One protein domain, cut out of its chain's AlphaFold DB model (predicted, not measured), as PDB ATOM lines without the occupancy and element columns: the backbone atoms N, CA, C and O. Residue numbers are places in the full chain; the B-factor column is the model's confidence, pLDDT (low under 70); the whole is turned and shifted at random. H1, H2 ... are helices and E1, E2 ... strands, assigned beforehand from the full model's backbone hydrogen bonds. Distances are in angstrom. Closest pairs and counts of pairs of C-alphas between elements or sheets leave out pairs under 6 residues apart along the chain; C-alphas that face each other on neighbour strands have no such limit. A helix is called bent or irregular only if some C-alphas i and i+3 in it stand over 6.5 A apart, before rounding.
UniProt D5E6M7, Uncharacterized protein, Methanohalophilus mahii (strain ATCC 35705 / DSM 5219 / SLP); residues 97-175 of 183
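AT A GLANCE: This is residues 97 to 175 of the 183 residues of an uncharacterized protein of Methanohalophilus mahii (strain ATCC 35705 / DSM 5219 / SLP) (UniProt D5E6M7). One long helix, H1, runs along the longest axis, with two small separate strand hairpins, E1 with E2 and E3 with E4, toward its first half, while short H2 folds back along its second half. The last helix, H3, meets H1 with its residues 162 to 166 near the end of H1, making a corner at about a right angle, and runs on from there past the end of the first hairpin where E1 turns into E2. The printed part has 79 residues, with three named helices and four named strands in the order E1 E2 H1 H2 E3 E4 H3; the class is mixed, helices and strands. Both two-stranded sheets, E1 - E2 and E3 - E4, are antiparallel. The whole is compact, with a radius of gyration of the C-alphas of 12.0 A, and rounded, spanning 34 by 28 by 19 A.

IN THESE COORDINATES: Find C-alpha 97 at (7.815, -16.243, 22.295), where E1, residues 97 to 102, begins and runs 14.6 A. E2, residues 106 to 112, follows over 17.4 A. At C-alpha 115, (0.763, -15.109, 31.218), you meet H1, residues 115 to 134, 28.6 A long. H2, residues 137 to 143, measures 10.6 A and is irregular: C-alphas 139 and 142 are 7.2 A apart. E3, residues 147 to 149, and E4, residues 155 to 157, each measure 6.6 A. H3, residues 162 to 173, runs 16.8 A and ends at C-alpha 173, (-0.901, -17.656, 3.622).

HOW THE PARTS SIT: Begin with the hairpin of E1 and E2, whose directions stand at 143 degrees; N 98 and O 110 are within hydrogen-bond range at 2.8 A. The closest C-alphas of E1 and H1 are those of Val 100 and Ile 121, 7.1 A apart. H1, with residues 124 to 131 alone, touches H2, closest at the C-alphas of Ala 131 and Pro 137, 5.1 A; this is a helical hairpin, a shallow tilt of 15 degrees, opposite ways. In the hairpin of E3 and E4, look at N 156 and O 148, within hydrogen-bond range at 2.8 A. The closest C-alphas of E1 and E4 are those of Glu 102 and Arg 157, 5.6 A apart. E2 and E4 are only just apart, at 8.4 A. Residues 162 to 166 of H3 touch residues 128 to 132 of H1, about perpendicular at 80 degrees, with the C-alphas of Leu 132 and Tyr 166 closest at 6.7 A. The closest C-alphas of H3 and E2 are those of Leu 168 and Gly 106, 6.6 A. In H1 and H3 every O i to N i+4 pair is within hydrogen-bond range; in H2 it is 0 of 3, beside 2 of 4 O i to N i+3 pairs.

THE WHOLE: The C-alphas farthest apart are those of Ser 134 and Ser 152, 35.5 A. The printed part has no cut and no long link. The mean pLDDT of the printed part is 94.6; look to residues 173 to 175 for the values under 70.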
ATOM      1  N   LYS A  97       7.894 -16.852  23.626       95.81
ATOM      2  CA  LYS A  97       7.815 -16.243  22.295       95.81
ATOM      3  C   LYS A  97       6.385 -16.295  21.753       95.81
ATOM      4  O   LYS A  97       5.773 -17.360  21.737       95.81
ATOM      5  N   MET A  98       5.879 -15.157  21.294       95.50
ATOM      6  CA  MET A  98       4.536 -14.981  20.740       95.50
ATOM      7  C   MET A  98       4.603 -14.140  19.466       95.50
ATOM      8  O   MET A  98       5.317 -13.141  19.421       95.50
ATOM      9  N   THR A  99       3.837 -14.521  18.450       95.56
ATOM     10  CA  THR A  99       3.577 -13.655  17.291       95.56
ATOM     11  C   THR A  99       2.536 -12.607  17.668       95.56
ATOM     12  O   THR A  99       1.624 -12.914  18.434       95.56
ATOM     13  N   VAL A 100       2.657 -11.394  17.133       96.50
ATOM     14  CA  VAL A 100       1.665 -10.315  17.231       96.50
ATOM     15  C   VAL A 100       1.586  -9.565  15.900       96.50
ATOM     16  O   VAL A 100       2.566  -9.514  15.157       96.50
ATOM     17  N   TYR A 101       0.426  -8.983  15.601       97.69
ATOM     18  CA  TYR A 101       0.289  -8.010  14.517       97.69
ATOM     19  C   TYR A 101       0.495  -6.627  15.117       97.69
ATOM     20  O   TYR A 101      -0.297  -6.166  15.942       97.69
ATOM     21  N   GLU A 102       1.623  -6.024  14.772       97.06
ATOM     22  CA  GLU A 102       2.083  -4.761  15.319       97.06
ATOM     23  C   GLU A 102       1.778  -3.627  14.345       97.06
ATOM     24  O   GLU A 102       2.130  -3.671  13.161       97.06
ATOM     25  N   LYS A 103       1.148  -2.583  14.878       96.56
ATOM     26  CA  LYS A 103       0.813  -1.383  14.127       96.56
ATOM     27  C   LYS A 103       2.069  -0.762  13.522       96.56
ATOM     28  O   LYS A 103       3.095  -0.643  14.192       96.56
ATOM     29  N   ASP A 104       1.986  -0.380  12.251       93.38
ATOM     30  CA  ASP A 104       3.072   0.223  11.460       93.38
ATOM     31  C   ASP A 104       4.317  -0.673  11.241       93.38
ATOM     32  O   ASP A 104       5.280  -0.242  10.602       93.38
ATOM     33  N   ARG A 105       4.331  -1.915  11.753       93.44
ATOM     34  CA  ARG A 105       5.467  -2.854  11.632       93.44
ATOM     35  C   ARG A 105       5.100  -4.219  11.059       93.44
ATOM     36  O   ARG A 105       5.998  -4.960  10.661       93.44
ATOM     37  N   GLY A 106       3.813  -4.550  11.004       95.31
ATOM     38  CA  GLY A 106       3.309  -5.814  10.487       95.31
ATOM     39  C   GLY A 106       3.503  -6.969  11.467       95.31
ATOM     40  O   GLY A 106       3.263  -6.834  12.664       95.31
ATOM     41  N   ILE A 107       3.902  -8.138  10.968       95.94
ATOM     42  CA  ILE A 107       4.017  -9.344  11.795       95.94
ATOM     43  C   ILE A 107       5.313  -9.289  12.600       95.94
ATOM     44  O   ILE A 107       6.410  -9.448  12.064       95.94
ATOM     45  N   ALA A 108       5.181  -9.123  13.911       94.69
ATOM     46  CA  ALA A 108       6.298  -9.144  14.837       94.69
ATOM     47  C   ALA A 108       6.290 -10.431  15.658       94.69
ATOM     48  O   ALA A 108       5.249 -11.031  15.937       94.69
ATOM     49  N   THR A 109       7.478 -10.859  16.083       95.38
ATOM     50  CA  THR A 109       7.592 -11.893  17.106       95.38
ATOM     51  C   THR A 109       8.272 -11.336  18.341       95.38
ATOM     52  O   THR A 109       9.423 -10.915  18.276       95.38
ATOM     53  N   ILE A 110       7.565 -11.385  19.466       96.56
ATOM     54  CA  ILE A 110       7.969 -10.784  20.735       96.56
ATOM     55  C   ILE A 110       8.176 -11.856  21.803       96.56
ATOM     56  O   ILE A 110       7.664 -12.974  21.689       96.56
ATOM     57  N   VAL A 111       8.903 -11.517  22.864       97.56
ATOM     58  CA  VAL A 111       9.004 -12.348  24.069       97.56
ATOM     59  C   VAL A 111       8.118 -11.730  25.143       97.56
ATOM     60  O   VAL A 111       8.430 -10.676  25.675       97.56
ATOM     61  N   THR A 112       6.996 -12.367  25.463       96.50
ATOM     62  CA  THR A 112       6.104 -11.913  26.544       96.50
ATOM     63  C   THR A 112       6.729 -12.151  27.911       96.50
ATOM     64  O   THR A 112       7.307 -13.219  28.120       96.50
ATOM     65  N   ALA A 113       6.537 -11.215  28.839       92.88
ATOM     66  CA  ALA A 113       7.005 -11.328  30.220       92.88
ATOM     67  C   ALA A 113       6.016 -12.078  31.130       92.88
ATOM     68  O   ALA A 113       6.410 -12.602  32.168       92.88
ATOM     69  N   SER A 114       4.729 -12.144  30.764       94.06
ATOM     70  CA  SER A 114       3.699 -12.716  31.635       94.06
ATOM     71  C   SER A 114       2.633 -13.539  30.910       94.06
ATOM     72  O   SER A 114       2.380 -13.421  29.707       94.06
ATOM     73  N   SER A 115       1.941 -14.376  31.682       94.44
ATOM     74  CA  SER A 115       0.763 -15.109  31.218       94.44
ATOM     75  C   SER A 115      -0.425 -14.216  30.896       94.44
ATOM     76  O   SER A 115      -1.311 -14.627  30.143       94.44
ATOM     77  N   GLU A 116      -0.474 -13.026  31.491       94.31
ATOM     78  CA  GLU A 116      -1.519 -12.045  31.220       94.31
ATOM     79  C   GLU A 116      -1.349 -11.494  29.805       94.31
ATOM     80  O   GLU A 116      -2.307 -11.552  29.033       94.31
ATOM     81  N   ASP A 117      -0.121 -11.129  29.418       94.69
ATOM     82  CA  ASP A 117       0.209 -10.699  28.052       94.69
ATOM     83  C   ASP A 117      -0.129 -11.792  27.038       94.69
ATOM     84  O   ASP A 117      -0.825 -11.546  26.056       94.69
ATOM     85  N   ARG A 118       0.273 -13.043  27.305       94.88
ATOM     86  CA  ARG A 118      -0.068 -14.185  26.436       94.88
ATOM     87  C   ARG A 118      -1.571 -14.377  26.281       94.88
ATOM     88  O   ARG A 118      -2.062 -14.627  25.181       94.88
ATOM     89  N   SER A 119      -2.308 -14.291  27.386       94.69
ATOM     90  CA  SER A 119      -3.764 -14.439  27.378       94.69
ATOM     91  C   SER A 119      -4.428 -13.302  26.616       94.69
ATOM     92  O   SER A 119      -5.412 -13.520  25.910       94.69
ATOM     93  N   MET A 120      -3.888 -12.096  26.753       96.12
ATOM     94  CA  MET A 120      -4.332 -10.912  26.048       96.12
ATOM     95  C   MET A 120      -4.097 -11.069  24.542       96.12
ATOM     96  O   MET A 120      -5.060 -11.016  23.781       96.12
ATOM     97  N   ILE A 121      -2.883 -11.420  24.110       96.88
ATOM     98  CA  ILE A 121      -2.577 -11.733  22.703       96.88
ATOM     99  C   ILE A 121      -3.538 -12.796  22.151       96.88
ATOM    100  O   ILE A 121      -4.079 -12.645  21.059       96.88
ATOM    101  N   GLY A 122      -3.833 -13.846  22.923       95.75
ATOM    102  CA  GLY A 122      -4.812 -14.860  22.524       95.75
ATOM    103  C   GLY A 122      -6.227 -14.303  22.311       95.75
ATOM    104  O   GLY A 122      -6.905 -14.691  21.360       95.75
ATOM    105  N   LYS A 123      -6.684 -13.380  23.168       97.44
ATOM    106  CA  LYS A 123      -7.982 -12.696  23.010       97.44
ATOM    107  C   LYS A 123      -7.987 -11.770  21.797       97.44
ATOM    108  O   LYS A 123      -8.983 -11.746  21.079       97.44
ATOM    109  N   TYR A 124      -6.887 -11.059  21.565       98.38
ATOM    110  CA  TYR A 124      -6.695 -10.232  20.382       98.38
ATOM    111  C   TYR A 124      -6.846 -11.057  19.106       98.38
ATOM    112  O   TYR A 124      -7.722 -10.759  18.300       98.38
ATOM    113  N   PHE A 125      -6.102 -12.156  18.961       97.88
ATOM    114  CA  PHE A 125      -6.219 -13.004  17.772       97.88
ATOM    115  C   PHE A 125      -7.612 -13.605  17.605       97.88
ATOM    116  O   PHE A 125      -8.110 -13.690  16.487       97.88
ATOM    117  N   ALA A 126      -8.292 -13.977  18.694       98.00
ATOM    118  CA  ALA A 126      -9.680 -14.423  18.605       98.00
ATOM    119  C   ALA A 126     -10.615 -13.323  18.060       98.00
ATOM    120  O   ALA A 126     -11.536 -13.622  17.297       98.00
ATOM    121  N   ALA A 127     -10.383 -12.060  18.430       98.38
ATOM    122  CA  ALA A 127     -11.128 -10.919  17.908       98.38
ATOM    123  C   ALA A 127     -10.768 -10.605  16.449       98.38
ATOM    124  O   ALA A 127     -11.682 -10.414  15.650       98.38
ATOM    125  N   VAL A 128      -9.482 -10.638  16.084       98.19
ATOM    126  CA  VAL A 128      -8.997 -10.489  14.700       98.19
ATOM    127  C   VAL A 128      -9.643 -11.527  13.794       98.19
ATOM    128  O   VAL A 128     -10.303 -11.171  12.827       98.19
ATOM    129  N   GLN A 129      -9.564 -12.807  14.154       97.75
ATOM    130  CA  GLN A 129     -10.145 -13.896  13.364       97.75
ATOM    131  C   GLN A 129     -11.664 -13.749  13.206       97.75
ATOM    132  O   GLN A 129     -12.228 -14.045  12.151       97.75
ATOM    133  N   LYS A 130     -12.352 -13.247  14.238       98.19
ATOM    134  CA  LYS A 130     -13.777 -12.927  14.138       98.19
ATOM    135  C   LYS A 130     -14.025 -11.766  13.170       98.19
ATOM    136  O   LYS A 130     -14.906 -11.901  12.327       98.19
ATOM    137  N   ALA A 131     -13.259 -10.681  13.281       98.06
ATOM    138  CA  ALA A 131     -13.386  -9.491  12.444       98.06
ATOM    139  C   ALA A 131     -13.107  -9.797  10.967       98.06
ATOM    140  O   ALA A 131     -13.933  -9.462  10.124       98.06
ATOM    141  N   LEU A 132     -12.024 -10.522  10.662       97.75
ATOM    142  CA  LEU A 132     -11.681 -10.976   9.307       97.75
ATOM    143  C   LEU A 132     -12.796 -11.829   8.692       97.75
ATOM    144  O   LEU A 132     -13.135 -11.682   7.519       97.75
ATOM    145  N   LYS A 133     -13.413 -12.705   9.493       97.25
ATOM    146  CA  LYS A 133     -14.502 -13.570   9.030       97.25
ATOM    147  C   LYS A 133     -15.810 -12.817   8.786       97.25
ATOM    148  O   LYS A 133     -16.552 -13.184   7.876       97.25
ATOM    149  N   SER A 134     -16.150 -11.840   9.626       97.31
ATOM    150  CA  SER A 134     -17.420 -11.106   9.525       97.31
ATOM    151  C   SER A 134     -17.333  -9.808   8.725       97.31
ATOM    152  O   SER A 134     -18.379  -9.260   8.390       97.31
ATOM    153  N   GLY A 135     -16.128  -9.304   8.454       97.50
ATOM    154  CA  GLY A 135     -15.901  -7.961   7.917       97.50
ATOM    155  C   GLY A 135     -16.271  -6.839   8.899       97.50
ATOM    156  O   GLY A 135     -16.540  -5.724   8.468       97.50
ATOM    157  N   ASP A 136     -16.349  -7.132  10.205       97.44
ATOM    158  CA  ASP A 136     -16.796  -6.180  11.238       97.44
ATOM    159  C   ASP A 136     -15.688  -5.948  12.282       97.44
ATOM    160  O   ASP A 136     -15.420  -6.851  13.084       97.44
ATOM    161  N   PRO A 137     -15.059  -4.755  12.314       96.81
ATOM    162  CA  PRO A 137     -13.974  -4.447  13.239       96.81
ATOM    163  C   PRO A 137     -14.456  -4.060  14.641       96.81
ATOM    164  O   PRO A 137     -13.626  -3.822  15.511       96.81
ATOM    165  N   SER A 138     -15.765  -4.009  14.918       96.81
ATOM    166  CA  SER A 138     -16.290  -3.551  16.216       96.81
ATOM    167  C   SER A 138     -15.714  -4.309  17.422       96.81
ATOM    168  O   SER A 138     -15.528  -3.738  18.496       96.81
ATOM    169  N   GLY A 139     -15.373  -5.589  17.243       96.50
ATOM    170  CA  GLY A 139     -14.727  -6.418  18.263       96.50
ATOM    171  C   GLY A 139     -13.267  -6.062  18.563       96.50
ATOM    172  O   GLY A 139     -12.724  -6.577  19.540       96.50
ATOM    173  N   LEU A 140     -12.641  -5.207  17.750       98.06
ATOM    174  CA  LEU A 140     -11.248  -4.775  17.881       98.06
ATOM    175  C   LEU A 140     -11.085  -3.500  18.711       98.06
ATOM    176  O   LEU A 140      -9.985  -3.248  19.195       98.06
ATOM    177  N   ALA A 141     -12.168  -2.754  18.951       97.19
ATOM    178  CA  ALA A 141     -12.151  -1.509  19.723       97.19
ATOM    179  C   ALA A 141     -11.417  -1.606  21.083       97.19
ATOM    180  O   ALA A 141     -10.690  -0.677  21.432       97.19
ATOM    181  N   PRO A 142     -11.507  -2.714  21.857       96.88
ATOM    182  CA  PRO A 142     -10.742  -2.851  23.101       96.88
ATOM    183  C   PRO A 142      -9.213  -2.869  22.932       96.88
ATOM    184  O   PRO A 142      -8.505  -2.785  23.935       96.88
ATOM    185  N   PHE A 143      -8.702  -3.023  21.706       97.69
ATOM    186  CA  PHE A 143      -7.280  -3.201  21.409       97.69
ATOM    187  C   PHE A 143      -6.630  -2.005  20.691       97.69
ATOM    188  O   PHE A 143      -5.412  -2.004  20.553       97.69
ATOM    189  N   GLU A 144      -7.389  -0.979  20.281       94.56
ATOM    190  CA  GLU A 144      -6.897   0.129  19.428       94.56
ATOM    191  C   GLU A 144      -5.700   0.892  20.021       94.56
ATOM    192  O   GLU A 144      -4.756   1.256  19.312       94.56
ATOM    193  N   ASP A 145      -5.714   1.118  21.334       93.00
ATOM    194  CA  ASP A 145      -4.625   1.761  22.084       93.00
ATOM    195  C   ASP A 145      -3.866   0.768  22.973       93.00
ATOM    196  O   ASP A 145      -3.048   1.151  23.815       93.00
ATOM    197  N   PHE A 146      -4.126  -0.528  22.798       95.25
ATOM    198  CA  PHE A 146      -3.490  -1.548  23.607       95.25
ATOM    199  C   PHE A 146      -2.034  -1.732  23.189       95.25
ATOM    200  O   PHE A 146      -1.695  -1.867  22.011       95.25
ATOM    201  N   THR A 147      -1.173  -1.745  24.197       95.75
ATOM    202  CA  THR A 147       0.271  -1.862  24.050       95.75
ATOM    203  C   THR A 147       0.763  -2.984  24.946       95.75
ATOM    204  O   THR A 147       0.440  -3.019  26.132       95.75
ATOM    205  N   ILE A 148       1.558  -3.884  24.379       95.50
ATOM    206  CA  ILE A 148       2.253  -4.937  25.115       95.50
ATOM    207  C   ILE A 148       3.678  -4.467  25.368       95.50
ATOM    208  O   ILE A 148       4.339  -3.986  24.449       95.50
ATOM    209  N   ILE A 149       4.152  -4.630  26.600       96.38
ATOM    210  CA  ILE A 149       5.564  -4.458  26.926       96.38
ATOM    211  C   ILE A 149       6.213  -5.843  26.914       96.38
ATOM    212  O   ILE A 149       5.783  -6.736  27.644       96.38
ATOM    213  N   ASP A 150       7.200  -6.046  26.044       96.75
ATOM    214  CA  ASP A 150       7.932  -7.311  25.974       96.75
ATOM    215  C   ASP A 150       8.882  -7.482  27.179       96.75
ATOM    216  O   ASP A 150       9.102  -6.567  27.977       96.75
ATOM    217  N   ALA A 151       9.475  -8.667  27.321       95.69
ATOM    218  CA  ALA A 151      10.425  -8.976  28.391       95.69
ATOM    219  C   ALA A 151      11.699  -8.107  28.359       95.69
ATOM    220  O   ALA A 151      12.395  -7.992  29.363       95.69
ATOM    221  N   SER A 152      12.001  -7.474  27.222       95.06
ATOM    222  CA  SER A 152      13.117  -6.531  27.066       95.06
ATOM    223  C   SER A 152      12.718  -5.075  27.351       95.06
ATOM    224  O   SER A 152      13.574  -4.191  27.309       95.06
ATOM    225  N   GLY A 153      11.444  -4.806  27.657       95.44
ATOM    226  CA  GLY A 153      10.909  -3.468  27.904       95.44
ATOM    227  C   GLY A 153      10.492  -2.703  26.642       95.44
ATOM    228  O   GLY A 153      10.191  -1.512  26.735       95.44
ATOM    229  N   ASN A 154      10.466  -3.345  25.472       96.25
ATOM    230  CA  ASN A 154      10.010  -2.724  24.233       96.25
ATOM    231  C   ASN A 154       8.484  -2.680  24.173       96.25
ATOM    232  O   ASN A 154       7.792  -3.590  24.624       96.25
ATOM    233  N   SER A 155       7.969  -1.606  23.584       96.44
ATOM    234  CA  SER A 155       6.540  -1.345  23.433       96.44
ATOM    235  C   SER A 155       6.044  -1.802  22.064       96.44
ATOM    236  O   SER A 155       6.595  -1.375  21.049       96.44
ATOM    237  N   HIS A 156       4.984  -2.613  22.048       96.81
ATOM    238  CA  HIS A 156       4.353  -3.159  20.846       96.81
ATOM    239  C   HIS A 156       2.864  -2.814  20.828       96.81
ATOM    240  O   HIS A 156       2.076  -3.372  21.601       96.81
ATOM    241  N   ARG A 157       2.466  -1.889  19.952       97.75
ATOM    242  CA  ARG A 157       1.059  -1.510  19.769       97.75
ATOM    243  C   ARG A 157       0.379  -2.469  18.796       97.75
ATOM    244  O   ARG A 157       0.923  -2.738  17.730       97.75
ATOM    245  N   LEU A 158      -0.805  -2.959  19.147       98.00
ATOM    246  CA  LEU A 158      -1.539  -3.911  18.310       98.00
ATOM    247  C   LEU A 158      -2.176  -3.237  17.085       98.00
ATOM    248  O   LEU A 158      -2.642  -2.101  17.172       98.00
ATOM    249  N   GLU A 159      -2.210  -3.955  15.962       98.12
ATOM    250  CA  GLU A 159      -2.943  -3.544  14.762       98.12
ATOM    251  C   GLU A 159      -4.444  -3.820  14.920       98.12
ATOM    252  O   GLU A 159      -4.854  -4.884  15.381       98.12
ATOM    253  N   THR A 160      -5.294  -2.882  14.532       98.12
ATOM    254  CA  THR A 160      -6.757  -3.015  14.619       98.12
ATOM    255  C   THR A 160      -7.475  -2.554  13.358       98.12
ATOM    256  O   THR A 160      -8.693  -2.702  13.273       98.12
ATOM    257  N   ASP A 161      -6.753  -1.996  12.388       97.69
ATOM    258  CA  ASP A 161      -7.294  -1.643  11.088       97.69
ATOM    259  C   ASP A 161      -7.604  -2.904  10.273       97.69
ATOM    260  O   ASP A 161      -6.743  -3.748  10.036       97.69
ATOM    261  N   LEU A 162      -8.862  -3.050   9.860       97.69
ATOM    262  CA  LEU A 162      -9.336  -4.281   9.233       97.69
ATOM    263  C   LEU A 162      -8.674  -4.546   7.875       97.69
ATOM    264  O   LEU A 162      -8.418  -5.703   7.551       97.69
ATOM    265  N   GLU A 163      -8.411  -3.499   7.092       97.38
ATOM    266  CA  GLU A 163      -7.755  -3.620   5.787       97.38
ATOM    267  C   GLU A 163      -6.318  -4.121   5.963       97.38
ATOM    268  O   GLU A 163      -5.952  -5.150   5.398       97.38
ATOM    269  N   THR A 164      -5.566  -3.498   6.870       97.56
ATOM    270  CA  THR A 164      -4.211  -3.929   7.237       97.56
ATOM    271  C   THR A 164      -4.199  -5.370   7.762       97.56
ATOM    272  O   THR A 164      -3.333  -6.163   7.403       97.56
ATOM    273  N   LEU A 165      -5.181  -5.763   8.580       97.56
ATOM    274  CA  LEU A 165      -5.280  -7.137   9.085       97.56
ATOM    275  C   LEU A 165      -5.517  -8.167   7.969       97.56
ATOM    276  O   LEU A 165      -4.973  -9.268   8.055       97.56
ATOM    277  N   TYR A 166      -6.292  -7.835   6.928       96.69
ATOM    278  CA  TYR A 166      -6.434  -8.705   5.755       96.69
ATOM    279  C   TYR A 166      -5.106  -8.866   5.013       96.69
ATOM    280  O   TYR A 166      -4.759  -9.987   4.643       96.69
ATOM    281  N   GLU A 167      -4.354  -7.779   4.824       95.25
ATOM    282  CA  GLU A 167      -3.037  -7.823   4.176       95.25
ATOM    283  C   GLU A 167      -2.049  -8.702   4.953       95.25
ATOM    284  O   GLU A 167      -1.349  -9.532   4.367       95.25
ATOM    285  N   LEU A 168      -2.024  -8.570   6.283       95.06
ATOM    286  CA  LEU A 168      -1.157  -9.372   7.143       95.06
ATOM    287  C   LEU A 168      -1.532 -10.857   7.106       95.06
ATOM    288  O   LEU A 168      -0.641 -11.690   6.951       95.06
ATOM    289  N   GLU A 169      -2.819 -11.204   7.189       91.75
ATOM    290  CA  GLU A 169      -3.256 -12.606   7.113       91.75
ATOM    291  C   GLU A 169      -2.907 -13.223   5.748       91.75
ATOM    292  O   GLU A 169      -2.375 -14.331   5.680       91.75
ATOM    293  N   PHE A 170      -3.110 -12.470   4.662       88.62
ATOM    294  CA  PHE A 170      -2.752 -12.902   3.313       88.62
ATOM    295  C   PHE A 170      -1.242 -13.145   3.166       88.62
ATOM    296  O   PHE A 170      -0.828 -14.153   2.598       88.62
ATOM    297  N   SER A 171      -0.404 -12.289   3.760       86.06
ATOM    298  CA  SER A 171       1.056 -12.471   3.748       86.06
ATOM    299  C   SER A 171       1.533 -13.738   4.479       86.06
ATOM    300  O   SER A 171       2.590 -14.276   4.152       86.06
ATOM    301  N   ILE A 172       0.755 -14.244   5.445       82.62
ATOM    302  CA  ILE A 172       1.038 -15.505   6.157       82.62
ATOM    303  C   ILE A 172       0.623 -16.717   5.331       82.62
ATOM    304  O   ILE A 172       1.259 -17.762   5.450       82.62
ATOM    305  N   GLU A 173      -0.443 -16.602   4.535       67.00
ATOM    306  CA  GLU A 173      -0.901 -17.656   3.622       67.00
ATOM    307  C   GLU A 173      -0.025 -17.766   2.364       67.00
ATOM    308  O   GLU A 173       0.110 -18.859   1.808       67.00
ATOM    309  N   GLU A 174       0.665 -16.685   1.984       60.16
ATOM    310  CA  GLU A 174       1.637 -16.640   0.883       60.16
ATOM    311  C   GLU A 174       3.121 -16.548   1.320       60.16
ATOM    312  O   GLU A 174       3.866 -15.724   0.777       60.16
ATOM    313  N   PRO A 175       3.637 -17.361   2.264       53.94
ATOM    314  CA  PRO A 175       5.024 -17.260   2.680       53.94
ATOM    315  C   PRO A 175       5.897 -17.950   1.622       53.94
ATOM    316  O   PRO A 175       6.239 -19.120   1.743       53.94
TER     317      PRO A 175